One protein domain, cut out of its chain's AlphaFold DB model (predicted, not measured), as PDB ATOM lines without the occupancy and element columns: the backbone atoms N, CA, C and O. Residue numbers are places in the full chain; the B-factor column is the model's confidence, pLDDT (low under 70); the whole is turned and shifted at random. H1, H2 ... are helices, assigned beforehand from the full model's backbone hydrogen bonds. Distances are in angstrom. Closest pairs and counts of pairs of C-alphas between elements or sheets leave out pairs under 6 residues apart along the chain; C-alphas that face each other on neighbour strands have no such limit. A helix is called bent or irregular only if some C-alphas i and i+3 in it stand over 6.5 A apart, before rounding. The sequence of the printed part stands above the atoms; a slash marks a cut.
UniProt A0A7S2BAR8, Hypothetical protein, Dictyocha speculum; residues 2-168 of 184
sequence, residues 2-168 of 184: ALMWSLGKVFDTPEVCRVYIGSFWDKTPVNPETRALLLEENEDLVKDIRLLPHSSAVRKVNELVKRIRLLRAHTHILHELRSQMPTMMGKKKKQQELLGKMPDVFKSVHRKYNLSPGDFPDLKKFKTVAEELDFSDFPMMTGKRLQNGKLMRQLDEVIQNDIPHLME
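Overview. This is residues 2 to 168 of the 184 residues of the protein "Hypothetical protein" of Dictyocha speculum (UniProt A0A7S2BAR8). One very long helix, H2, makes the length of a rod; H3, H4 and H5 form a small head near its last residues, and H6 folds back beside H2 on the other side from that head. Toward the other end H1 lies off H2 on a long link and touches no helix. The printed part has 167 residues, with six named helices in the order H1 to H6 and no named strand: all helix. It is extended, with a radius of gyration of the C-alphas of 25.6 A, and spans 85 by 39 by 26 A.

Arrangement. H1, residues 2 to 10, is apart from H2, residues 32 to 83. H2 has a kink of 40 degrees near residue 53. H3, residues 91 to 100, is close to H2 but not clearly touching, with C-alphas 81 and 98 closest at 7.3 A. H4, residues 102 to 113, touches residues 73 to 81 of H2, about perpendicular at 82 degrees; the closest C-alphas, of Ile 77 and Val 109, are 6.4 A apart. H5, residues 123 to 131, only just touches H4, with 3 pairs of C-alphas within 8 A, Met 102 and Lys 127 closest at 7.3 A. H6, residues 150 to 168, touches residues 58 to 72 of H2 at a shallow tilt of 17 degrees, opposite ways; C-alphas 65 and 159 are closest, at 7.1 A. Every O i to N i+4 pair is within hydrogen-bond range in H3, H4 and H5, against 4 of 5 in H1, 44 of 48 in H2 and 13 of 15 in H6.

Along the chain. H1 begins at C-alpha 2, (213.828, 139.034, 156.048). H2 is 74.7 A long and irregular, C-alphas 33 and 36 being 7.2 A apart. H6 is 26.2 A long and only just irregular, with C-alphas 160 and 163 6.8 A apart; it ends at C-alpha 168, (213.028, 167.356, 188.517).

Size, cuts and confidence. The C-alphas farthest apart, of Pro 32 and Met 89, are 85.7 A apart. The links H1 to H2 and H5 to H6 are long. The printed part has no cut, and no printed residue is under 70 in pLDDT.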
ATOM      1  N   ALA A   2     214.017 138.148 157.208       92.12
ATOM      2  CA  ALA A   2     213.828 139.034 156.048       92.12
ATOM      3  C   ALA A   2     213.438 140.486 156.398       92.12
ATOM      4  O   ALA A   2     213.956 141.414 155.788       92.12
ATOM      5  N   LEU A   3     212.588 140.691 157.413       90.06
ATOM      6  CA  LEU A   3     212.183 142.028 157.861       90.06
ATOM      7  C   LEU A   3     213.377 142.891 158.297       90.06
ATOM      8  O   LEU A   3     213.563 143.980 157.767       90.06
ATOM      9  N   MET A   4     214.204 142.393 159.221       90.06
ATOM     10  CA  MET A   4     215.346 143.148 159.760       90.06
ATOM     11  C   MET A   4     216.363 143.499 158.674       90.06
ATOM     12  O   MET A   4     216.902 144.601 158.667       90.06
ATOM     13  N   TRP A   5     216.572 142.590 157.718       85.94
ATOM     14  CA  TRP A   5     217.430 142.828 156.558       85.94
ATOM     15  C   TRP A   5     216.928 143.981 155.686       85.94
ATOM     16  O   TRP A   5     217.713 144.821 155.252       85.94
ATOM     17  N   SER A   6     215.620 144.043 155.441       89.06
ATOM     18  CA  SER A   6     215.024 145.147 154.689       89.06
ATOM     19  C   SER A   6     215.066 146.459 155.471       89.06
ATOM     20  O   SER A   6     215.402 147.484 154.886       89.06
ATOM     21  N   LEU A   7     214.787 146.443 156.781       86.62
ATOM     22  CA  LEU A   7     214.845 147.647 157.619       86.62
ATOM     23  C   LEU A   7     216.257 148.252 157.637       86.62
ATOM     24  O   LEU A   7     216.394 149.452 157.428       86.62
ATOM     25  N   GLY A   8     217.306 147.434 157.772       85.38
ATOM     26  CA  GLY A   8     218.695 147.912 157.780       85.38
ATOM     27  C   GLY A   8     219.176 148.538 156.463       85.38
ATOM     28  O   GLY A   8     220.170 149.250 156.457       85.38
ATOM     29  N   LYS A   9     218.480 148.303 155.340       85.69
ATOM     30  CA  LYS A   9     218.753 148.992 154.065       85.69
ATOM     31  C   LYS A   9     218.027 150.331 153.932       85.69
ATOM     32  O   LYS A   9     218.379 151.117 153.057       85.69
ATOM     33  N   VAL A  10     216.973 150.541 154.719       87.69
ATOM     34  CA  VAL A  10     216.080 151.705 154.625       87.69
ATOM     35  C   VAL A  10     216.411 152.744 155.694       87.69
ATOM     36  O   VAL A  10     216.349 153.939 155.416       87.69
ATOM     37  N   PHE A  11     216.750 152.307 156.906       81.75
ATOM     38  CA  PHE A  11     217.135 153.196 157.997       81.75
ATOM     39  C   PHE A  11     218.627 153.534 157.915       81.75
ATOM     40  O   PHE A  11     219.469 152.645 157.967       81.75
ATOM     41  N   ASP A  12     218.942 154.827 157.815       75.06
ATOM     42  CA  ASP A  12     220.314 155.357 157.763       75.06
ATOM     43  C   ASP A  12     220.853 155.634 159.179       75.06
ATOM     44  O   ASP A  12     221.281 156.739 159.514       75.06
ATOM     45  N   THR A  13     220.714 154.648 160.069       74.38
ATOM     46  CA  THR A  13     221.176 154.731 161.461       74.38
ATOM     47  C   THR A  13     221.824 153.403 161.864       74.38
ATOM     48  O   THR A  13     221.337 152.339 161.472       74.38
ATOM     49  N   PRO A  14     222.948 153.434 162.607       78.06
ATOM     50  CA  PRO A  14     223.615 152.219 163.072       78.06
ATOM     51  C   PRO A  14     222.838 151.493 164.186       78.06
ATOM     52  O   PRO A  14     223.166 150.352 164.515       78.06
ATOM     53  N   GLU A  15     221.823 152.124 164.782       83.12
ATOM     54  CA  GLU A  15     220.996 151.552 165.843       83.12
ATOM     55  C   GLU A  15     219.899 150.623 165.294       83.12
ATOM     56  O   GLU A  15     219.087 150.984 164.441       83.12
ATOM     57  N   VAL A  16     219.820 149.405 165.835       81.81
ATOM     58  CA  VAL A  16     218.816 148.414 165.425       81.81
ATOM     59  C   VAL A  16     217.436 148.775 165.990       81.81
ATOM     60  O   VAL A  16     217.277 148.961 167.195       81.81
ATOM     61  N   CYS A  17     216.407 148.823 165.136       84.25
ATOM     62  CA  CYS A  17     215.032 149.082 165.570       84.25
ATOM     63  C   CYS A  17     214.468 147.935 166.433       84.25
ATOM     64  O   CYS A  17     214.536 146.769 166.037       84.25
ATOM     65  N   ARG A  18     213.821 148.268 167.562       89.88
ATOM     66  CA  ARG A  18     213.010 147.320 168.347       89.88
ATOM     67  C   ARG A  18     211.776 146.911 167.541       89.88
ATOM     68  O   ARG A  18     211.012 147.760 167.087       89.88
ATOM     69  N   VAL A  19     211.579 145.606 167.381       91.75
ATOM     70  CA  VAL A  19     210.392 145.010 166.755       91.75
ATOM     71  C   VAL A  19     209.660 144.213 167.822       91.75
ATOM     72  O   VAL A  19     210.289 143.347 168.417       91.75
ATOM     73  N   TYR A  20     208.375 144.494 168.051       93.19
ATOM     74  CA  TYR A  20     207.524 143.708 168.951       93.19
ATOM     75  C   TYR A  20     206.783 142.651 168.140       93.19
ATOM     76  O   TYR A  20     206.027 142.983 167.220       93.19
ATOM     77  N   ILE A  21     207.018 141.379 168.445       92.12
ATOM     78  CA  ILE A  21     206.400 140.258 167.736       92.12
ATOM     79  C   ILE A  21     205.147 139.839 168.497       92.12
ATOM     80  O   ILE A  21     205.227 139.342 169.612       92.12
ATOM     81  N   GLY A  22     203.973 140.011 167.893       89.44
ATOM     82  CA  GLY A  22     202.714 139.782 168.593       89.44
ATOM     83  C   GLY A  22     201.546 139.456 167.673       89.44
ATOM     84  O   GLY A  22     201.577 139.694 166.466       89.44
ATOM     85  N   SER A  23     200.485 138.928 168.280       88.44
ATOM     86  CA  SER A  23     199.155 138.829 167.681       88.44
ATOM     87  C   SER A  23     198.229 139.763 168.461       88.44
ATOM     88  O   SER A  23     197.727 139.406 169.523       88.44
ATOM     89  N   PHE A  24     198.075 140.996 167.975       88.56
ATOM     90  CA  PHE A  24     197.420 142.091 168.703       88.56
ATOM     91  C   PHE A  24     195.898 142.084 168.502       88.56
ATOM     92  O   PHE A  24     195.341 142.915 167.788       88.56
ATOM     93  N   TRP A  25     195.234 141.098 169.101       85.69
ATOM     94  CA  TRP A  25     193.776 140.935 169.115       85.69
ATOM     95  C   TRP A  25     193.337 140.143 170.355       85.69
ATOM     96  O   TRP A  25     194.164 139.536 171.033       85.69
ATOM     97  N   ASP A  26     192.035 140.089 170.624       84.56
ATOM     98  CA  ASP A  26     191.495 139.544 171.881       84.56
ATOM     99  C   ASP A  26     191.493 138.004 171.977       84.56
ATOM    100  O   ASP A  26     190.925 137.432 172.908       84.56
ATOM    101  N   LYS A  27     192.096 137.297 171.013       86.12
ATOM    102  CA  LYS A  27     192.134 135.826 171.010       86.12
ATOM    103  C   LYS A  27     193.464 135.299 171.527       86.12
ATOM    104  O   LYS A  27     194.524 135.865 171.283       86.12
ATOM    105  N   THR A  28     193.415 134.146 172.193       79.12
ATOM    106  CA  THR A  28     194.621 133.450 172.652       79.12
ATOM    107  C   THR A  28     195.488 133.021 171.459       79.12
ATOM    108  O   THR A  28     194.941 132.505 170.478       79.12
ATOM    109  N   PRO A  29     196.824 133.190 171.525       83.25
ATOM    110  CA  PRO A  29     197.724 132.678 170.500       83.25
ATOM    111  C   PRO A  29     197.512 131.182 170.260       83.25
ATOM    112  O   PRO A  29     197.463 130.397 171.206       83.25
ATOM    113  N   VAL A  30     197.384 130.802 168.988       84.88
ATOM    114  CA  VAL A  30     197.035 129.431 168.581       84.88
ATOM    115  C   VAL A  30     198.195 128.461 168.802       84.88
ATOM    116  O   VAL A  30     197.961 127.317 169.173       84.88
ATOM    117  N   ASN A  31     199.437 128.908 168.582       89.75
ATOM    118  CA  ASN A  31     200.622 128.074 168.755       89.75
ATOM    119  C   ASN A  31     201.113 128.138 170.219       89.75
ATOM    120  O   ASN A  31     201.546 129.209 170.654       89.75
ATOM    121  N   PRO A  32     201.085 127.024 170.977       87.69
ATOM    122  CA  PRO A  32     201.551 126.991 172.362       87.69
ATOM    123  C   PRO A  32     203.047 127.286 172.517       87.69
ATOM    124  O   PRO A  32     203.435 127.876 173.522       87.69
ATOM    125  N   GLU A  33     203.874 126.922 171.532       91.56
ATOM    126  CA  GLU A  33     205.335 127.081 171.589       91.56
ATOM    127  C   GLU A  33     205.750 128.554 171.559       91.56
ATOM    128  O   GLU A  33     206.665 128.967 172.266       91.56
ATOM    129  N   THR A  34     205.048 129.374 170.771       90.75
ATOM    130  CA  THR A  34     205.332 130.813 170.657       90.75
ATOM    131  C   THR A  34     204.522 131.655 171.634       90.75
ATOM    132  O   THR A  34     204.777 132.849 171.774       90.75
ATOM    133  N   ARG A  35     203.547 131.058 172.329       88.62
ATOM    134  CA  ARG A  35     202.602 131.777 173.188       88.62
ATOM    135  C   ARG A  35     203.291 132.595 174.277       88.62
ATOM    136  O   ARG A  35     202.871 133.723 174.502       88.62
ATOM    137  N   ALA A  36     204.310 132.042 174.936       90.50
ATOM    138  CA  ALA A  36     205.027 132.742 176.003       90.50
ATOM    139  C   ALA A  36     205.712 134.013 175.473       90.50
ATOM    140  O   ALA A  36     205.448 135.098 175.982       90.50
ATOM    141  N   LEU A  37     206.468 133.885 174.377       92.19
ATOM    142  CA  LEU A  37     207.127 135.008 173.703       92.19
ATOM    143  C   LEU A  37     206.121 136.083 173.268       92.19
ATOM    144  O   LEU A  37     206.337 137.262 173.503       92.19
ATOM    145  N   LEU A  38     205.003 135.689 172.648       91.81
ATOM    146  CA  LEU A  38     203.997 136.644 172.164       91.81
ATOM    147  C   LEU A  38     203.317 137.423 173.301       91.81
ATOM    148  O   LEU A  38     202.877 138.549 173.080       91.81
ATOM    149  N   LEU A  39     203.179 136.820 174.487       88.81
ATOM    150  CA  LEU A  39     202.634 137.499 175.663       88.81
ATOM    151  C   LEU A  39     203.651 138.483 176.245       88.81
ATOM    152  O   LEU A  39     203.288 139.630 176.483       88.81
ATOM    153  N   GLU A  40     204.907 138.064 176.386       91.44
ATOM    154  CA  GLU A  40     206.006 138.914 176.859       91.44
ATOM    155  C   GLU A  40     206.208 140.138 175.949       91.44
ATOM    156  O   GLU A  40     206.195 141.273 176.415       91.44
ATOM    157  N   GLU A  41     206.258 139.936 174.631       93.94
ATOM    158  CA  GLU A  41     206.395 141.015 173.643       93.94
ATOM    159  C   GLU A  41     205.209 141.996 173.658       93.94
ATOM    160  O   GLU A  41     205.370 143.186 173.375       93.94
ATOM    161  N   ASN A  42     204.006 141.511 173.975       91.19
ATOM    162  CA  ASN A  42     202.824 142.358 174.112       91.19
ATOM    163  C   ASN A  42     202.876 143.176 175.410       91.19
ATOM    164  O   ASN A  42     202.596 144.372 175.390       91.19
ATOM    165  N   GLU A  43     203.272 142.563 176.528       90.88
ATOM    166  CA  GLU A  43     203.479 143.277 177.791       90.88
ATOM    167  C   GLU A  43     204.539 144.376 177.652       90.88
ATOM    168  O   GLU A  43     204.293 145.514 178.067       90.88
ATOM    169  N   ASP A  44     205.655 144.075 176.989       93.12
ATOM    170  CA  ASP A  44     206.706 145.035 176.651       93.12
ATOM    171  C   ASP A  44     206.174 146.192 175.796       93.12
ATOM    172  O   ASP A  44     206.366 147.363 176.138       93.12
ATOM    173  N   LEU A  45     205.435 145.892 174.722       93.56
ATOM    174  CA  LEU A  45     204.829 146.923 173.877       93.56
ATOM    175  C   LEU A  45     203.875 147.817 174.680       93.56
ATOM    176  O   LEU A  45     203.909 149.041 174.558       93.56
ATOM    177  N   VAL A  46     203.011 147.222 175.504       91.50
ATOM    178  CA  VAL A  46     202.047 147.963 176.326       91.50
ATOM    179  C   VAL A  46     202.769 148.836 177.349       91.50
ATOM    180  O   VAL A  46     202.356 149.977 177.573       91.50
ATOM    181  N   LYS A  47     203.848 148.338 177.960       90.12
ATOM    182  CA  LYS A  47     204.696 149.113 178.868       90.12
ATOM    183  C   LYS A  47     205.294 150.322 178.152       90.12
ATOM    184  O   LYS A  47     205.157 151.437 178.654       90.12
ATOM    185  N   ASP A  48     205.847 150.139 176.959       88.25
ATOM    186  CA  ASP A  48     206.430 151.238 176.187       88.25
ATOM    187  C   ASP A  48     205.378 152.245 175.709       88.25
ATOM    188  O   ASP A  48     205.591 153.455 175.819       88.25
ATOM    189  N   ILE A  49     204.190 151.786 175.297       88.12
ATOM    190  CA  ILE A  49     203.052 152.664 174.981       88.12
ATOM    191  C   ILE A  49     202.651 153.498 176.201       88.12
ATOM    192  O   ILE A  49     202.419 154.702 176.081       88.12
ATOM    193  N   ARG A  50     202.597 152.887 177.388       84.50
ATOM    194  CA  ARG A  50     202.285 153.591 178.643       84.50
ATOM    195  C   ARG A  50     203.355 154.614 179.025       84.50
ATOM    196  O   ARG A  50     203.023 155.594 179.686       84.50
ATOM    197  N   LEU A  51     204.601 154.427 178.592       80.06
ATOM    198  CA  LEU A  51     205.693 155.385 178.790       80.06
ATOM    199  C   LEU A  51     205.678 156.539 177.768       80.06
ATOM    200  O   LEU A  51     206.276 157.586 178.032       80.06
ATOM    201  N   LEU A  52     204.965 156.416 176.637       78.38
ATOM    202  CA  LEU A  52     204.908 157.460 175.598       78.38
ATOM    203  C   LEU A  52     204.494 158.847 176.117       78.38
ATOM    204  O   LEU A  52     205.139 159.822 175.722       78.38
ATOM    205  N   PRO A  53     203.470 159.004 176.982       71.62
ATOM    206  CA  PRO A  53     203.088 160.318 177.498       71.62
ATOM    207  C   PRO A  53     204.217 160.989 178.292       71.62
ATOM    208  O   PRO A  53     204.418 162.198 178.167       71.62
ATOM    209  N   HIS A  54     204.997 160.212 179.046       70.69
ATOM    210  CA  HIS A  54     206.146 160.717 179.798       70.69
ATOM    211  C   HIS A  54     207.289 161.130 178.861       70.69
ATOM    212  O   HIS A  54     207.760 162.271 178.907       70.69
ATOM    213  N   SER A  55     207.664 160.250 177.928       72.94
ATOM    214  CA  SER A  55     208.652 160.555 176.888       72.94
ATOM    215  C   SER A  55     208.236 161.763 176.036       72.94
ATOM    216  O   SER A  55     209.086 162.518 175.565       72.94
ATOM    217  N   SER A  56     206.929 162.006 175.885       81.81
ATOM    218  CA  SER A  56     206.380 163.192 175.222       81.81
ATOM    219  C   SER A  56     206.627 164.475 176.016       81.81
ATOM    220  O   SER A  56     207.012 165.478 175.417       81.81
ATOM    221  N   ALA A  57     206.449 164.468 177.342       84.25
ATOM    222  CA  ALA A  57     206.708 165.636 178.187       84.25
ATOM    223  C   ALA A  57     208.187 166.048 178.130       84.25
ATOM    224  O   ALA A  57     208.492 167.192 177.789       84.25
ATOM    225  N   VAL A  58     209.103 165.096 178.333       85.25
ATOM    226  CA  VAL A  58     210.554 165.332 178.227       85.25
ATOM    227  C   VAL A  58     210.937 165.803 176.822       85.25
ATOM    228  O   VAL A  58     211.666 166.783 176.666       85.25
ATOM    229  N   ARG A  59     210.400 165.167 175.770       86.69
ATOM    230  CA  ARG A  59     210.633 165.603 174.383       86.69
ATOM    231  C   ARG A  59     210.154 167.039 174.157       86.69
ATOM    232  O   ARG A  59     210.869 167.807 173.521       86.69
ATOM    233  N   LYS A  60     208.985 167.423 174.675       90.19
ATOM    234  CA  LYS A  60     208.456 168.793 174.556       90.19
ATOM    235  C   LYS A  60     209.350 169.810 175.261       90.19
ATOM    236  O   LYS A  60     209.613 170.859 174.679       90.19
ATOM    237  N   VAL A  61     209.844 169.497 176.461       91.88
ATOM    238  CA  VAL A  61     210.803 170.364 177.166       91.88
ATOM    239  C   VAL A  61     212.092 170.502 176.355       91.88
ATOM    240  O   VAL A  61     212.555 171.617 176.132       91.88
ATOM    241  N   ASN A  62     212.624 169.406 175.809       90.19
ATOM    242  CA  ASN A  62     213.819 169.449 174.962       90.19
ATOM    243  C   ASN A  62     213.619 170.293 173.692       90.19
ATOM    244  O   ASN A  62     214.492 171.086 173.336       90.19
ATOM    245  N   GLU A  63     212.475 170.174 173.017       93.50
ATOM    246  CA  GLU A  63     212.151 171.017 171.859       93.50
ATOM    247  C   GLU A  63     211.982 172.494 172.246       93.50
ATOM    248  O   GLU A  63     212.423 173.383 171.513       93.50
ATOM    249  N   LEU A  64     211.422 172.781 173.427       94.12
ATOM    250  CA  LEU A  64     211.358 174.139 173.961       94.12
ATOM    251  C   LEU A  64     212.763 174.705 174.214       94.12
ATOM    252  O   LEU A  64     213.053 175.814 173.769       94.12
ATOM    253  N   VAL A  65     213.655 173.939 174.850       94.31
ATOM    254  CA  VAL A  65     215.057 174.327 175.088       94.31
ATOM    255  C   VAL A  65     215.755 174.652 173.769       94.31
ATOM    256  O   VAL A  65     216.364 175.718 173.644       94.31
ATOM    257  N   LYS A  66     215.633 173.778 172.759       93.19
ATOM    258  CA  LYS A  66     216.190 174.014 171.415       93.19
ATOM    259  C   LYS A  66     215.658 175.312 170.815       93.19
ATOM    260  O   LYS A  66     216.431 176.126 170.312       93.19
ATOM    261  N   ARG A  67     214.346 175.549 170.915       95.81
ATOM    262  CA  ARG A  67     213.709 176.765 170.399       95.81
ATOM    263  C   ARG A  67     214.194 178.025 171.111       95.81
ATOM    264  O   ARG A  67     214.415 179.033 170.443       95.81
ATOM    265  N   ILE A  68     214.378 177.985 172.431       95.56
ATOM    266  CA  ILE A  68     214.909 179.128 173.183       95.56
ATOM    267  C   ILE A  68     216.350 179.418 172.752       95.56
ATOM    268  O   ILE A  68     216.676 180.573 172.489       95.56
ATOM    269  N   ARG A  69     217.207 178.398 172.623       95.19
ATOM    270  CA  ARG A  69     218.597 178.583 172.169       95.19
ATOM    271  C   ARG A  69     218.673 179.190 170.769       95.19
ATOM    272  O   ARG A  69     219.381 180.179 170.579       95.19
ATOM    273  N   LEU A  70     217.857 178.689 169.839       96.25
ATOM    274  CA  LEU A  70     217.727 179.261 168.498       96.25
ATOM    275  C   LEU A  70     217.262 180.723 168.541       96.25
ATOM    276  O   LEU A  70     217.835 181.576 167.867       96.25
ATOM    277  N   LEU A  71     216.247 181.037 169.353       96.06
ATOM    278  CA  LEU A  71     215.755 182.406 169.522       96.06
ATOM    279  C   LEU A  71     216.837 183.334 170.086       96.06
ATOM    280  O   LEU A  71     216.966 184.470 169.618       96.06
ATOM    281  N   ARG A  72     217.623 182.863 171.062       95.00
ATOM    282  CA  ARG A  72     218.729 183.627 171.650       95.00
ATOM    283  C   ARG A  72     219.772 183.959 170.585       95.00
ATOM    284  O   ARG A  72     220.060 185.138 170.378       95.00
ATOM    285  N   ALA A  73     220.259 182.957 169.852       96.88
ATOM    286  CA  ALA A  73     221.210 183.163 168.761       96.88
ATOM    287  C   ALA A  73     220.662 184.118 167.693       96.88
ATOM    288  O   ALA A  73     221.317 185.099 167.342       96.88
ATOM    289  N   HIS A  74     219.425 183.898 167.246       97.06
ATOM    290  CA  HIS A  74     218.766 184.750 166.259       97.06
ATOM    291  C   HIS A  74     218.670 186.211 166.723       97.06
ATOM    292  O   HIS A  74     218.998 187.128 165.973       97.06
ATOM    293  N   THR A  75     218.289 186.442 167.981       97.00
ATOM    294  CA  THR A  75     218.190 187.791 168.558       97.00
ATOM    295  C   THR A  75     219.547 188.489 168.603       97.00
ATOM    296  O   THR A  75     219.636 189.672 168.274       97.00
ATOM    297  N   HIS A  76     220.619 187.770 168.952       97.44
ATOM    298  CA  HIS A  76     221.969 188.331 168.939       97.44
ATOM    299  C   HIS A  76     222.458 188.675 167.527       97.44
ATOM    300  O   HIS A  76     223.099 189.711 167.359       97.44
ATOM    301  N   ILE A  77     222.108 187.879 166.510       98.00
ATOM    302  CA  ILE A  77     222.408 188.206 165.106       98.00
ATOM    303  C   ILE A  77     221.693 189.494 164.693       98.00
ATOM    304  O   ILE A  77     222.334 190.408 164.180       98.00
ATOM    305  N   LEU A  78     220.387 189.605 164.956       97.62
ATOM    306  CA  LEU A  78     219.618 190.812 164.629       97.62
ATOM    307  C   LEU A  78     220.173 192.050 165.339       97.62
ATOM    308  O   LEU A  78     220.311 193.107 164.724       97.62
ATOM    309  N   HIS A  79     220.536 191.914 166.616       97.00
ATOM    310  CA  HIS A  79     221.156 192.987 167.382       97.00
ATOM    311  C   HIS A  79     222.509 193.414 166.797       97.00
ATOM    312  O   HIS A  79     222.766 194.614 166.702       97.00
ATOM    313  N   GLU A  80     223.357 192.463 166.399       97.38
ATOM    314  CA  GLU A  80     224.669 192.740 165.806       97.38
ATOM    315  C   GLU A  80     224.543 193.402 164.428       97.38
ATOM    316  O   GLU A  80     225.247 194.362 164.129       97.38
ATOM    317  N   LEU A  81     223.588 192.964 163.604       97.44
ATOM    318  CA  LEU A  81     223.280 193.636 162.342       97.44
ATOM    319  C   LEU A  81     222.784 195.063 162.591       97.44
ATOM    320  O   LEU A  81     223.279 196.002 161.969       97.44
ATOM    321  N   ARG A  82     221.865 195.249 163.548       96.62
ATOM    322  CA  ARG A  82     221.323 196.568 163.898       96.62
ATOM    323  C   ARG A  82     222.387 197.529 164.418       96.62
ATOM    324  O   ARG A  82     222.322 198.719 164.100       96.62
ATOM    325  N   SER A  83     223.310 197.041 165.247       95.62
ATOM    326  CA  SER A  83     224.344 197.857 165.897       95.62
ATOM    327  C   SER A  83     225.377 198.384 164.901       95.62
ATOM    328  O   SER A  83     225.924 199.464 165.107       95.62
ATOM    329  N   GLN A  84     225.591 197.670 163.792       95.81
ATOM    330  CA  GLN A  84     226.488 198.083 162.713       95.81
ATOM    331  C   GLN A  84     225.834 199.017 161.679       95.81
ATOM    332  O   GLN A  84     226.528 199.516 160.787       95.81
ATOM    333  N   MET A  85     224.521 199.269 161.770       96.62
ATOM    334  CA  MET A  85     223.811 200.152 160.838       96.62
ATOM    335  C   MET A  85     224.030 201.639 161.162       96.62
ATOM    336  O   MET A  85     223.833 202.051 162.309       96.62
ATOM    337  N   PRO A  86     224.351 202.483 160.162       94.50
ATOM    338  CA  PRO A  86     224.501 203.918 160.364       94.50
ATOM    339  C   PRO A  86     223.147 204.587 160.636       94.50
ATOM    340  O   PRO A  86     222.107 204.181 160.113       94.50
ATOM    341  N   THR A  87     223.152 205.656 161.430       90.19
ATOM    342  CA  THR A  87     221.929 206.386 161.804       90.19
ATOM    343  C   THR A  87     221.451 207.353 160.721       90.19
ATOM    344  O   THR A  87     220.243 207.493 160.541       90.19
ATOM    345  N   MET A  88     222.369 207.973 159.973       88.50
ATOM    346  CA  MET A  88     222.058 209.026 158.995       88.50
ATOM    347  C   MET A  88     222.140 208.545 157.538       88.50
ATOM    348  O   MET A  88     221.114 208.267 156.922       88.50
ATOM    349  N   MET A  89     223.346 208.433 156.974       90.25
ATOM    350  CA  MET A  89     223.567 208.122 155.554       90.25
ATOM    351  C   MET A  89     224.290 206.784 155.355       90.25
ATOM    352  O   MET A  89     224.980 206.291 156.242       90.25
ATOM    353  N   GLY A  90     224.134 206.184 154.170       93.19
ATOM    354  CA  GLY A  90     224.855 204.964 153.783       93.19
ATOM    355  C   GLY A  90     224.211 203.638 154.209       93.19
ATOM    356  O   GLY A  90     224.816 202.591 153.992       93.19
ATOM    357  N   LYS A  91     222.982 203.650 154.748       94.56
ATOM    358  CA  LYS A  91     222.261 202.451 155.225       94.56
ATOM    359  C   LYS A  91     222.223 201.313 154.199       94.56
ATOM    360  O   LYS A  91     222.699 200.223 154.491       94.56
ATOM    361  N   LYS A  92     221.764 201.585 152.969       94.25
ATOM    362  CA  LYS A  92     221.694 200.578 151.889       94.25
ATOM    363  C   LYS A  92     223.058 199.961 151.569       94.25
ATOM    364  O   LYS A  92     223.173 198.745 151.457       94.25
ATOM    365  N   LYS A  93     224.104 200.790 151.461       96.25
ATOM    366  CA  LYS A  93     225.473 200.324 151.197       96.25
ATOM    367  C   LYS A  93     225.976 199.437 152.336       96.25
ATOM    368  O   LYS A  93     226.545 198.382 152.068       96.25
ATOM    369  N   LYS A  94     225.736 199.834 153.592       97.00
ATOM    370  CA  LYS A  94     226.147 199.047 154.760       97.00
ATOM    371  C   LYS A  94     225.399 197.719 154.852       97.00
ATOM    372  O   LYS A  94     226.028 196.699 155.106       97.00
ATOM    373  N   GLN A  95     224.096 197.707 154.585       97.06
ATOM    374  CA  GLN A  95     223.301 196.481 154.564       97.06
ATOM    375  C   GLN A  95     223.822 195.484 153.521       97.06
ATOM    376  O   GLN A  95     224.038 194.322 153.851       97.06
ATOM    377  N   GLN A  96     224.115 195.937 152.298       96.81
ATOM    378  CA  GLN A  96     224.709 195.081 151.261       96.81
ATOM    379  C   GLN A  96     226.094 194.548 151.661       96.81
ATOM    380  O   GLN A  96     226.401 193.378 151.435       96.81
ATOM    381  N   GLU A  97     226.916 195.366 152.328       97.12
ATOM    382  CA  GLU A  97     228.194 194.914 152.888       97.12
ATOM    383  C   GLU A  97     228.001 193.801 153.937       97.12
ATOM    384  O   GLU A  97     228.676 192.771 153.882       97.12
ATOM    385  N   LEU A  98     227.062 193.984 154.873       97.31
ATOM    386  CA  LEU A  98     226.752 193.011 155.926       97.31
ATOM    387  C   LEU A  98     226.188 191.704 155.355       97.31
ATOM    388  O   LEU A  98     226.571 190.625 155.801       97.31
ATOM    389  N   LEU A  99     225.339 191.784 154.328       96.94
ATOM    390  CA  LEU A  99     224.833 190.624 153.588       96.94
ATOM    391  C   LEU A  99     225.953 189.852 152.874       96.94
ATOM    392  O   LEU A  99     225.923 188.617 152.814       96.94
ATOM    393  N   GLY A 100     226.963 190.556 152.354       96.81
ATOM    394  CA  GLY A 100     228.168 189.952 151.781       96.81
ATOM    395  C   GLY A 100     229.042 189.247 152.823       96.81
ATOM    396  O   GLY A 100     229.598 188.189 152.543       96.81
ATOM    397  N   LYS A 101     229.103 189.790 154.044       96.69
ATOM    398  CA  LYS A 101     229.923 189.289 155.162       96.69
ATOM    399  C   LYS A 101     229.122 188.525 156.226       96.69
ATOM    400  O   LYS A 101     229.578 188.376 157.358       96.69
ATOM    401  N   MET A 102     227.943 188.004 155.878       96.56
ATOM    402  CA  MET A 102     227.061 187.300 156.821       96.56
ATOM    403  C   MET A 102     227.752 186.145 157.579       96.56
ATOM    404  O   MET A 102     227.544 186.032 158.789       96.56
ATOM    405  N   PRO A 103     228.625 185.320 156.953       97.19
ATOM    406  CA  PRO A 103     229.368 184.289 157.682       97.19
ATOM    407  C   PRO A 103     230.250 184.847 158.803       97.19
ATOM    408  O   PRO A 103     230.376 184.227 159.858       97.19
ATOM    409  N   ASP A 104     230.839 186.025 158.604       97.12
ATOM    410  CA  ASP A 104     231.697 186.659 159.601       97.12
ATOM    411  C   ASP A 104     230.877 187.298 160.723       97.12
ATOM    412  O   ASP A 104     231.284 187.236 161.882       97.12
ATOM    413  N   VAL A 105     229.680 187.814 160.415       97.25
ATOM    414  CA  VAL A 105     228.710 188.249 161.435       97.25
ATOM    415  C   VAL A 105     228.340 187.076 162.345       97.25
ATOM    416  O   VAL A 105     228.430 187.203 163.564       97.25
ATOM    417  N   PHE A 106     228.008 185.911 161.780       97.94
ATOM    418  CA  PHE A 106     227.679 184.712 162.561       97.94
ATOM    419  C   PHE A 106     228.850 184.274 163.452       97.94
ATOM    420  O   PHE A 106     228.662 184.036 164.645       97.94
ATOM    421  N   LYS A 107     230.075 184.236 162.909       97.00
ATOM    422  CA  LYS A 107     231.291 183.923 163.685       97.00
ATOM    423  C   LYS A 107     231.550 184.939 164.800       97.00
ATOM    424  O   LYS A 107     231.952 184.548 165.895       97.00
ATOM    425  N   SER A 108     231.335 186.227 164.527       97.12
ATOM    426  CA  SER A 108     231.476 187.302 165.513       97.12
ATOM    427  C   SER A 108     230.486 187.109 166.660       97.12
ATOM    428  O   SER A 108     230.891 187.082 167.817       97.12
ATOM    429  N   VAL A 109     229.209 186.870 166.345       97.62
ATOM    430  CA  VAL A 109     228.148 186.619 167.332       97.62
ATOM    431  C   VAL A 109     228.450 185.376 168.170       97.62
ATOM    432  O   VAL A 109     228.376 185.441 169.396       97.62
ATOM    433  N   HIS A 110     228.853 184.274 167.532       95.56
ATOM    434  CA  HIS A 110     229.272 183.039 168.203       95.56
ATOM    435  C   HIS A 110     230.336 183.306 169.276       95.56
ATOM    436  O   HIS A 110     230.155 182.915 170.428       95.56
ATOM    437  N   ARG A 111     231.410 184.024 168.917       97.12
ATOM    438  CA  ARG A 111     232.521 184.337 169.830       97.12
ATOM    439  C   ARG A 111     232.130 185.350 170.903       97.12
ATOM    440  O   ARG A 111     232.432 185.149 172.072       97.12
ATOM    441  N   LYS A 112     231.462 186.436 170.510       96.31
ATOM    442  CA  LYS A 112     231.126 187.571 171.382       96.31
ATOM    443  C   LYS A 112     230.144 187.195 172.490       96.31
ATOM    444  O   LYS A 112     230.244 187.735 173.585       96.31
ATOM    445  N   TYR A 113     229.208 186.293 172.200       94.31
ATOM    446  CA  TYR A 113     228.158 185.882 173.137       94.31
ATOM    447  C   TYR A 113     228.306 184.433 173.623       94.31
ATOM    448  O   TYR A 113     227.428 183.948 174.330       94.31
ATOM    449  N   ASN A 114     229.400 183.750 173.262       94.31
ATOM    450  CA  ASN A 114     229.700 182.370 173.655       94.31
ATOM    451  C   ASN A 114     228.538 181.387 173.388       94.31
ATOM    452  O   ASN A 114     228.101 180.649 174.271       94.31
ATOM    453  N   LEU A 115     228.001 181.414 172.167       94.88
ATOM    454  CA  LEU A 115     226.853 180.591 171.758       94.88
ATOM    455  C   LEU A 115     227.312 179.337 171.017       94.88
ATOM    456  O   LEU A 115     228.307 179.397 170.311       94.88
ATOM    457  N   SER A 116     226.602 178.211 171.091       93.81
ATOM    458  CA  SER A 116     227.008 177.020 170.328       93.81
ATOM    459  C   SER A 116     226.739 177.207 168.828       93.81
ATOM    460  O   SER A 116     225.670 177.709 168.480       93.81
ATOM    461  N   PRO A 117     227.626 176.764 167.913       92.69
ATOM    462  CA  PRO A 117     227.362 176.803 166.472       92.69
ATOM    463  C   PRO A 117     226.064 176.091 166.065       92.69
ATOM    464  O   PRO A 117     225.408 176.516 165.118       92.69
ATOM    465  N   GLY A 118     225.667 175.043 166.797       92.62
ATOM    466  CA  GLY A 118     224.430 174.296 166.545       92.62
ATOM    467  C   GLY A 118     223.144 175.058 166.883       92.62
ATOM    468  O   GLY A 118     222.072 174.652 166.445       92.62
ATOM    469  N   ASP A 119     223.237 176.166 167.624       94.94
ATOM    470  CA  ASP A 119     222.083 177.001 167.972       94.94
ATOM    471  C   ASP A 119     221.766 178.041 166.878       94.94
ATOM    472  O   ASP A 119     220.750 178.732 166.951       94.94
ATOM    473  N   PHE A 120     222.628 178.193 165.867       97.12
ATOM    474  CA  PHE A 120     222.453 179.196 164.818       97.12
ATOM    475  C   PHE A 120     221.462 178.730 163.739       97.12
ATOM    476  O   PHE A 120     221.422 177.547 163.394       97.12
ATOM    477  N   PRO A 121     220.675 179.654 163.157       97.19
ATOM    478  CA  PRO A 121     219.829 179.335 162.014       97.19
ATOM    479  C   PRO A 121     220.675 178.978 160.785       97.19
ATOM    480  O   PRO A 121     221.837 179.371 160.675       97.19
ATOM    481  N   ASP A 122     220.063 178.302 159.811       96.75
ATOM    482  CA  ASP A 122     220.705 178.083 158.515       96.75
ATOM    483  C   ASP A 122     221.068 179.425 157.862       96.75
ATOM    484  O   ASP A 122     220.209 180.282 157.636       96.75
ATOM    485  N   LEU A 123     222.355 179.602 157.562       95.94
ATOM    486  CA  LEU A 123     222.900 180.874 157.096       95.94
ATOM    487  C   LEU A 123     222.314 181.302 155.746       95.94
ATOM    488  O   LEU A 123     222.058 182.489 155.543       95.94
ATOM    489  N   LYS A 124     222.090 180.357 154.825       96.19
ATOM    490  CA  LYS A 124     221.549 180.669 153.496       96.19
ATOM    491  C   LYS A 124     220.101 181.137 153.614       96.19
ATOM    492  O   LYS A 124     219.784 182.221 153.136       96.19
ATOM    493  N   LYS A 125     219.259 180.377 154.322       96.62
ATOM    494  CA  LYS A 125     217.857 180.732 154.591       96.62
ATOM    495  C   LYS A 125     217.744 182.059 155.334       96.62
ATOM    496  O   LYS A 125     216.934 182.897 154.951       96.62
ATOM    497  N   PHE A 126     218.566 182.268 156.365       97.31
ATOM    498  CA  PHE A 126     218.581 183.526 157.109       97.31
ATOM    499  C   PHE A 126     218.922 184.704 156.193       97.31
ATOM    500  O   PHE A 126     218.221 185.711 156.214       97.31
ATOM    501  N   LYS A 127     219.967 184.569 155.366       96.56
ATOM    502  CA  LYS A 127     220.392 185.618 154.436       96.56
ATOM    503  C   LYS A 127     219.290 185.974 153.436       96.56
ATOM    504  O   LYS A 127     218.996 187.154 153.306       96.56
ATOM    505  N   THR A 128     218.656 184.987 152.798       97.00
ATOM    506  CA  THR A 128     217.569 185.223 151.830       97.00
ATOM    507  C   THR A 128     216.429 186.040 152.436       97.00
ATOM    508  O   THR A 128     215.983 187.003 151.829       97.00
ATOM    509  N   VAL A 129     215.994 185.712 153.655       96.75
ATOM    510  CA  VAL A 129     214.929 186.477 154.327       96.75
ATOM    511  C   VAL A 129     215.424 187.861 154.757       96.75
ATOM    512  O   VAL A 129     214.702 188.844 154.646       96.75
ATOM    513  N   ALA A 130     216.663 187.962 155.243       95.81
ATOM    514  CA  ALA A 130     217.236 189.228 155.685       95.81
ATOM    515  C   ALA A 130     217.411 190.237 154.533       95.81
ATOM    516  O   ALA A 130     217.318 191.437 154.770       95.81
ATOM    517  N   GLU A 131     217.637 189.784 153.297       95.81
ATOM    518  CA  GLU A 131     217.778 190.656 152.117       95.81
ATOM    519  C   GLU A 131     216.557 191.556 151.876       95.81
ATOM    520  O   GLU A 131     216.720 192.683 151.407       95.81
ATOM    521  N   GLU A 132     215.364 191.099 152.257       95.81
ATOM    522  CA  GLU A 132     214.092 191.805 152.053       95.81
ATOM    523  C   GLU A 132     213.727 192.773 153.195       95.81
ATOM    524  O   GLU A 132     212.749 193.512 153.094       95.81
ATOM    525  N   LEU A 133     214.497 192.795 154.290       96.38
ATOM    526  CA  LEU A 133     214.189 193.564 155.501       96.38
ATOM    527  C   LEU A 133     215.137 194.764 155.679       96.38
ATOM    528  O   LEU A 133     216.305 194.701 155.301       96.38
ATOM    529  N   ASP A 134     214.676 195.850 156.313       95.38
ATOM    530  CA  ASP A 134     215.557 196.960 156.720       95.38
ATOM    531  C   ASP A 134     216.222 196.642 158.065       95.38
ATOM    532  O   ASP A 134     215.574 196.520 159.108       95.38
ATOM    533  N   PHE A 135     217.552 196.552 158.061       96.75
ATOM    534  CA  PHE A 135     218.323 196.248 159.269       96.75
ATOM    535  C   PHE A 135     218.221 197.358 160.328       96.75
ATOM    536  O   PHE A 135     218.534 197.128 161.496       96.75
ATOM    537  N   SER A 136     217.779 198.562 159.956       94.44
ATOM    538  CA  SER A 136     217.525 199.683 160.872       94.44
ATOM    539  C   SER A 136     216.330 199.438 161.800       94.44
ATOM    540  O   SER A 136     216.270 200.039 162.877       94.44
ATOM    541  N   ASP A 137     215.422 198.542 161.411       94.00
ATOM    542  CA  ASP A 137     214.202 198.214 162.160       94.00
ATOM    543  C   ASP A 137     214.385 196.989 163.065       94.00
ATOM    544  O   ASP A 137     213.513 196.633 163.868       94.00
ATOM    545  N   PHE A 138     215.544 196.339 162.972       96.06
ATOM    546  CA  PHE A 138     215.869 195.193 163.804       96.06
ATOM    547  C   PHE A 138     215.954 195.568 165.288       96.06
ATOM    548  O   PHE A 138     216.375 196.674 165.651       96.06
ATOM    549  N   PRO A 139     215.549 194.645 166.181       94.25
ATOM    550  CA  PRO A 139     215.582 194.888 167.612       94.25
ATOM    551  C   PRO A 139     217.021 195.075 168.105       94.25
ATOM    552  O   PRO A 139     217.914 194.286 167.807       94.25
ATOM    553  N   MET A 140     217.224 196.097 168.932       95.06
ATOM    554  CA  MET A 140     218.464 196.300 169.676       95.06
ATOM    555  C   MET A 140     218.282 195.809 171.113       95.06
ATOM    556  O   MET A 140     217.207 195.992 171.686       95.06
ATOM    557  N   MET A 141     219.325 195.226 171.714       93.62
ATOM    558  CA  MET A 141     219.270 194.714 173.090       93.62
ATOM    559  C   MET A 141     218.823 195.786 174.094       93.62
ATOM    560  O   MET A 141     217.978 195.543 174.948       93.62
ATOM    561  N   THR A 142     219.325 197.009 173.933       92.19
ATOM    562  CA  THR A 142     218.973 198.185 174.745       92.19
ATOM    563  C   THR A 142     217.708 198.907 174.261       92.19
ATOM    564  O   THR A 142     217.405 200.004 174.715       92.19
ATOM    565  N   GLY A 143     216.980 198.334 173.303       91.69
ATOM    566  CA  GLY A 143     215.752 198.903 172.771       91.69
ATOM    567  C   GLY A 143     214.526 198.545 173.612       91.69
ATOM    568  O   GLY A 143     214.467 197.499 174.263       91.69
ATOM    569  N   LYS A 144     213.479 199.375 173.507       92.56
ATOM    570  CA  LYS A 144     212.188 199.154 174.186       92.56
ATOM    571  C   LYS A 144     211.551 197.803 173.837       92.56
ATOM    572  O   LYS A 144     210.982 197.165 174.715       92.56
ATOM    573  N   ARG A 145     211.695 197.334 172.587       92.19
ATOM    574  CA  ARG A 145     211.150 196.041 172.123       92.19
ATOM    575  C   ARG A 145     211.702 194.846 172.909       92.19
ATOM    576  O   ARG A 145     210.959 193.909 173.162       92.19
ATOM    577  N   LEU A 146     212.972 194.896 173.321       94.44
ATOM    578  CA  LEU A 146     213.594 193.874 174.173       94.44
ATOM    579  C   LEU A 146     213.591 194.257 175.661       94.44
ATOM    580  O   LEU A 146     214.250 193.605 176.470       94.44
ATOM    581  N   GLN A 147     212.839 195.304 176.023       95.56
ATOM    582  CA  GLN A 147     212.732 195.840 177.380       95.56
ATOM    583  C   GLN A 147     214.110 196.062 178.022       95.56
ATOM    584  O   GLN A 147     214.353 195.639 179.153       95.56
ATOM    585  N   ASN A 148     215.037 196.678 177.278       93.62
ATOM    586  CA  ASN A 148     216.415 196.915 177.721       93.62
ATOM    587  C   ASN A 148     217.100 195.619 178.213       93.62
ATOM    588  O   ASN A 148     217.653 195.552 179.313       93.62
ATOM    589  N   GLY A 149     216.978 194.551 177.423       93.81
ATOM    590  CA  GLY A 149     217.560 193.238 177.688       93.81
ATOM    591  C   GLY A 149     216.864 192.431 178.787       93.81
ATOM    592  O   GLY A 149     217.324 191.338 179.107       93.81
ATOM    593  N   LYS A 150     215.769 192.920 179.387       95.44
ATOM    594  CA  LYS A 150     215.025 192.167 180.412       95.44
ATOM    595  C   LYS A 150     214.488 190.842 179.863       95.44
ATOM    596  O   LYS A 150     214.635 189.828 180.532       95.44
ATOM    597  N   LEU A 151     213.936 190.836 178.646       94.56
ATOM    598  CA  LEU A 151     213.384 189.614 178.044       94.56
ATOM    599  C   LEU A 151     214.455 188.538 177.824       94.56
ATOM    600  O   LEU A 151     214.207 187.364 178.062       94.56
ATOM    601  N   MET A 152     215.662 188.940 177.418       94.12
ATOM    602  CA  MET A 152     216.777 188.008 177.230       94.12
ATOM    603  C   MET A 152     217.267 187.439 178.560       94.12
ATOM    604  O   MET A 152     217.447 186.234 178.661       94.12
ATOM    605  N   ARG A 153     217.371 188.275 179.603       94.12
ATOM    606  CA  ARG A 153     217.687 187.805 180.961       94.12
ATOM    607  C   ARG A 153     216.651 186.813 181.490       94.12
ATOM    608  O   ARG A 153     217.025 185.830 182.105       94.12
ATOM    609  N   GLN A 154     215.366 187.033 181.214       94.69
ATOM    610  CA  GLN A 154     214.316 186.076 181.579       94.69
ATOM    611  C   GLN A 154     214.443 184.751 180.814       94.69
ATOM    612  O   GLN A 154     214.222 183.700 181.394       94.69
ATOM    613  N   LEU A 155     214.828 184.774 179.531       93.62
ATOM    614  CA  LEU A 155     215.112 183.535 178.791       93.62
ATOM    615  C   LEU A 155     216.326 182.788 179.355       93.62
ATOM    616  O   LEU A 155     216.335 181.557 179.348       93.62
ATOM    617  N   ASP A 156     217.337 183.518 179.828       91.75
ATOM    618  CA  ASP A 156     218.509 182.935 180.481       91.75
ATOM    619  C   ASP A 156     218.120 182.274 181.812       91.75
ATOM    620  O   ASP A 156     218.479 181.120 182.035       91.75
ATOM    621  N   GLU A 157     217.313 182.960 182.630       94.88
ATOM    622  CA  GLU A 157     216.751 182.453 183.892       94.88
ATOM    623  C   GLU A 157     215.956 181.156 183.677       94.88
ATOM    624  O   GLU A 157     216.184 180.158 184.358       94.88
ATOM    625  N   VAL A 158     215.089 181.131 182.657       93.69
ATOM    626  CA  VAL A 158     214.277 179.953 182.321       93.69
ATOM    627  C   VAL A 158     215.152 178.745 181.982       93.69
ATOM    628  O   VAL A 158     214.845 177.624 182.378       93.69
ATOM    629  N   ILE A 159     216.252 178.945 181.249       91.38
ATOM    630  CA  ILE A 159     217.170 177.851 180.901       91.38
ATOM    631  C   ILE A 159     217.978 177.385 182.113       91.38
ATOM    632  O   ILE A 159     218.239 176.189 182.231       91.38
ATOM    633  N   GLN A 160     218.423 178.315 182.958       92.56
ATOM    634  CA  GLN A 160     219.343 178.020 184.057       92.56
ATOM    635  C   GLN A 160     218.639 177.447 185.286       92.56
ATOM    636  O   GLN A 160     219.217 176.581 185.935       92.56
ATOM    637  N   ASN A 161     217.410 177.889 185.570       93.62
ATOM    638  CA  ASN A 161     216.711 177.591 186.820       93.62
ATOM    639  C   ASN A 161     215.367 176.885 186.573       93.62
ATOM    640  O   ASN A 161     215.166 175.765 187.044       93.62
ATOM    641  N   ASP A 162     214.464 177.482 185.783       93.38
ATOM    642  CA  ASP A 162     213.088 176.966 185.657       93.38
ATOM    643  C   ASP A 162     213.019 175.603 184.952       93.38
ATOM    644  O   ASP A 162     212.276 174.716 185.376       93.38
ATOM    645  N   ILE A 163     213.780 175.415 183.868       93.00
ATOM    646  CA  ILE A 163     213.806 174.151 183.120       93.00
ATOM    647  C   ILE A 163     214.359 173.008 183.982       93.00
ATOM    648  O   ILE A 163     213.690 171.978 184.044       93.00
ATOM    649  N   PRO A 164     215.520 173.134 184.656       91.62
ATOM    650  CA  PRO A 164     215.992 172.105 185.581       91.62
ATOM    651  C   PRO A 164     214.960 171.724 186.651       91.62
ATOM    652  O   PRO A 164     214.662 170.541 186.795       91.62
ATOM    653  N   HIS A 165     214.327 172.699 187.308       91.25
ATOM    654  CA  HIS A 165     213.284 172.422 188.302       91.25
ATOM    655  C   HIS A 165     212.048 171.741 187.705       91.25
ATOM    656  O   HIS A 165     211.487 170.818 188.300       91.25
ATOM    657  N   LEU A 166     211.629 172.142 186.501       90.06
ATOM    658  CA  LEU A 166     210.555 171.456 185.788       90.06
ATOM    659  C   LEU A 166     210.933 169.994 185.524       90.06
ATOM    660  O   LEU A 166     210.113 169.109 185.748       90.06
ATOM    661  N   MET A 167     212.166 169.734 185.089       87.38
ATOM    662  CA  MET A 167     212.660 168.385 184.805       87.38
ATOM    663  C   MET A 167     212.707 167.501 186.060       87.38
ATOM    664  O   MET A 167     212.325 166.337 185.977       87.38
ATOM    665  N   GLU A 168     213.081 168.051 187.218       87.31
ATOM    666  CA  GLU A 168     213.028 167.356 188.517       87.31
ATOM    667  C   GLU A 168     211.596 166.973 188.921       87.31
ATOM    668  O   GLU A 168     211.374 165.922 189.522       87.31
TER     669      GLU A 168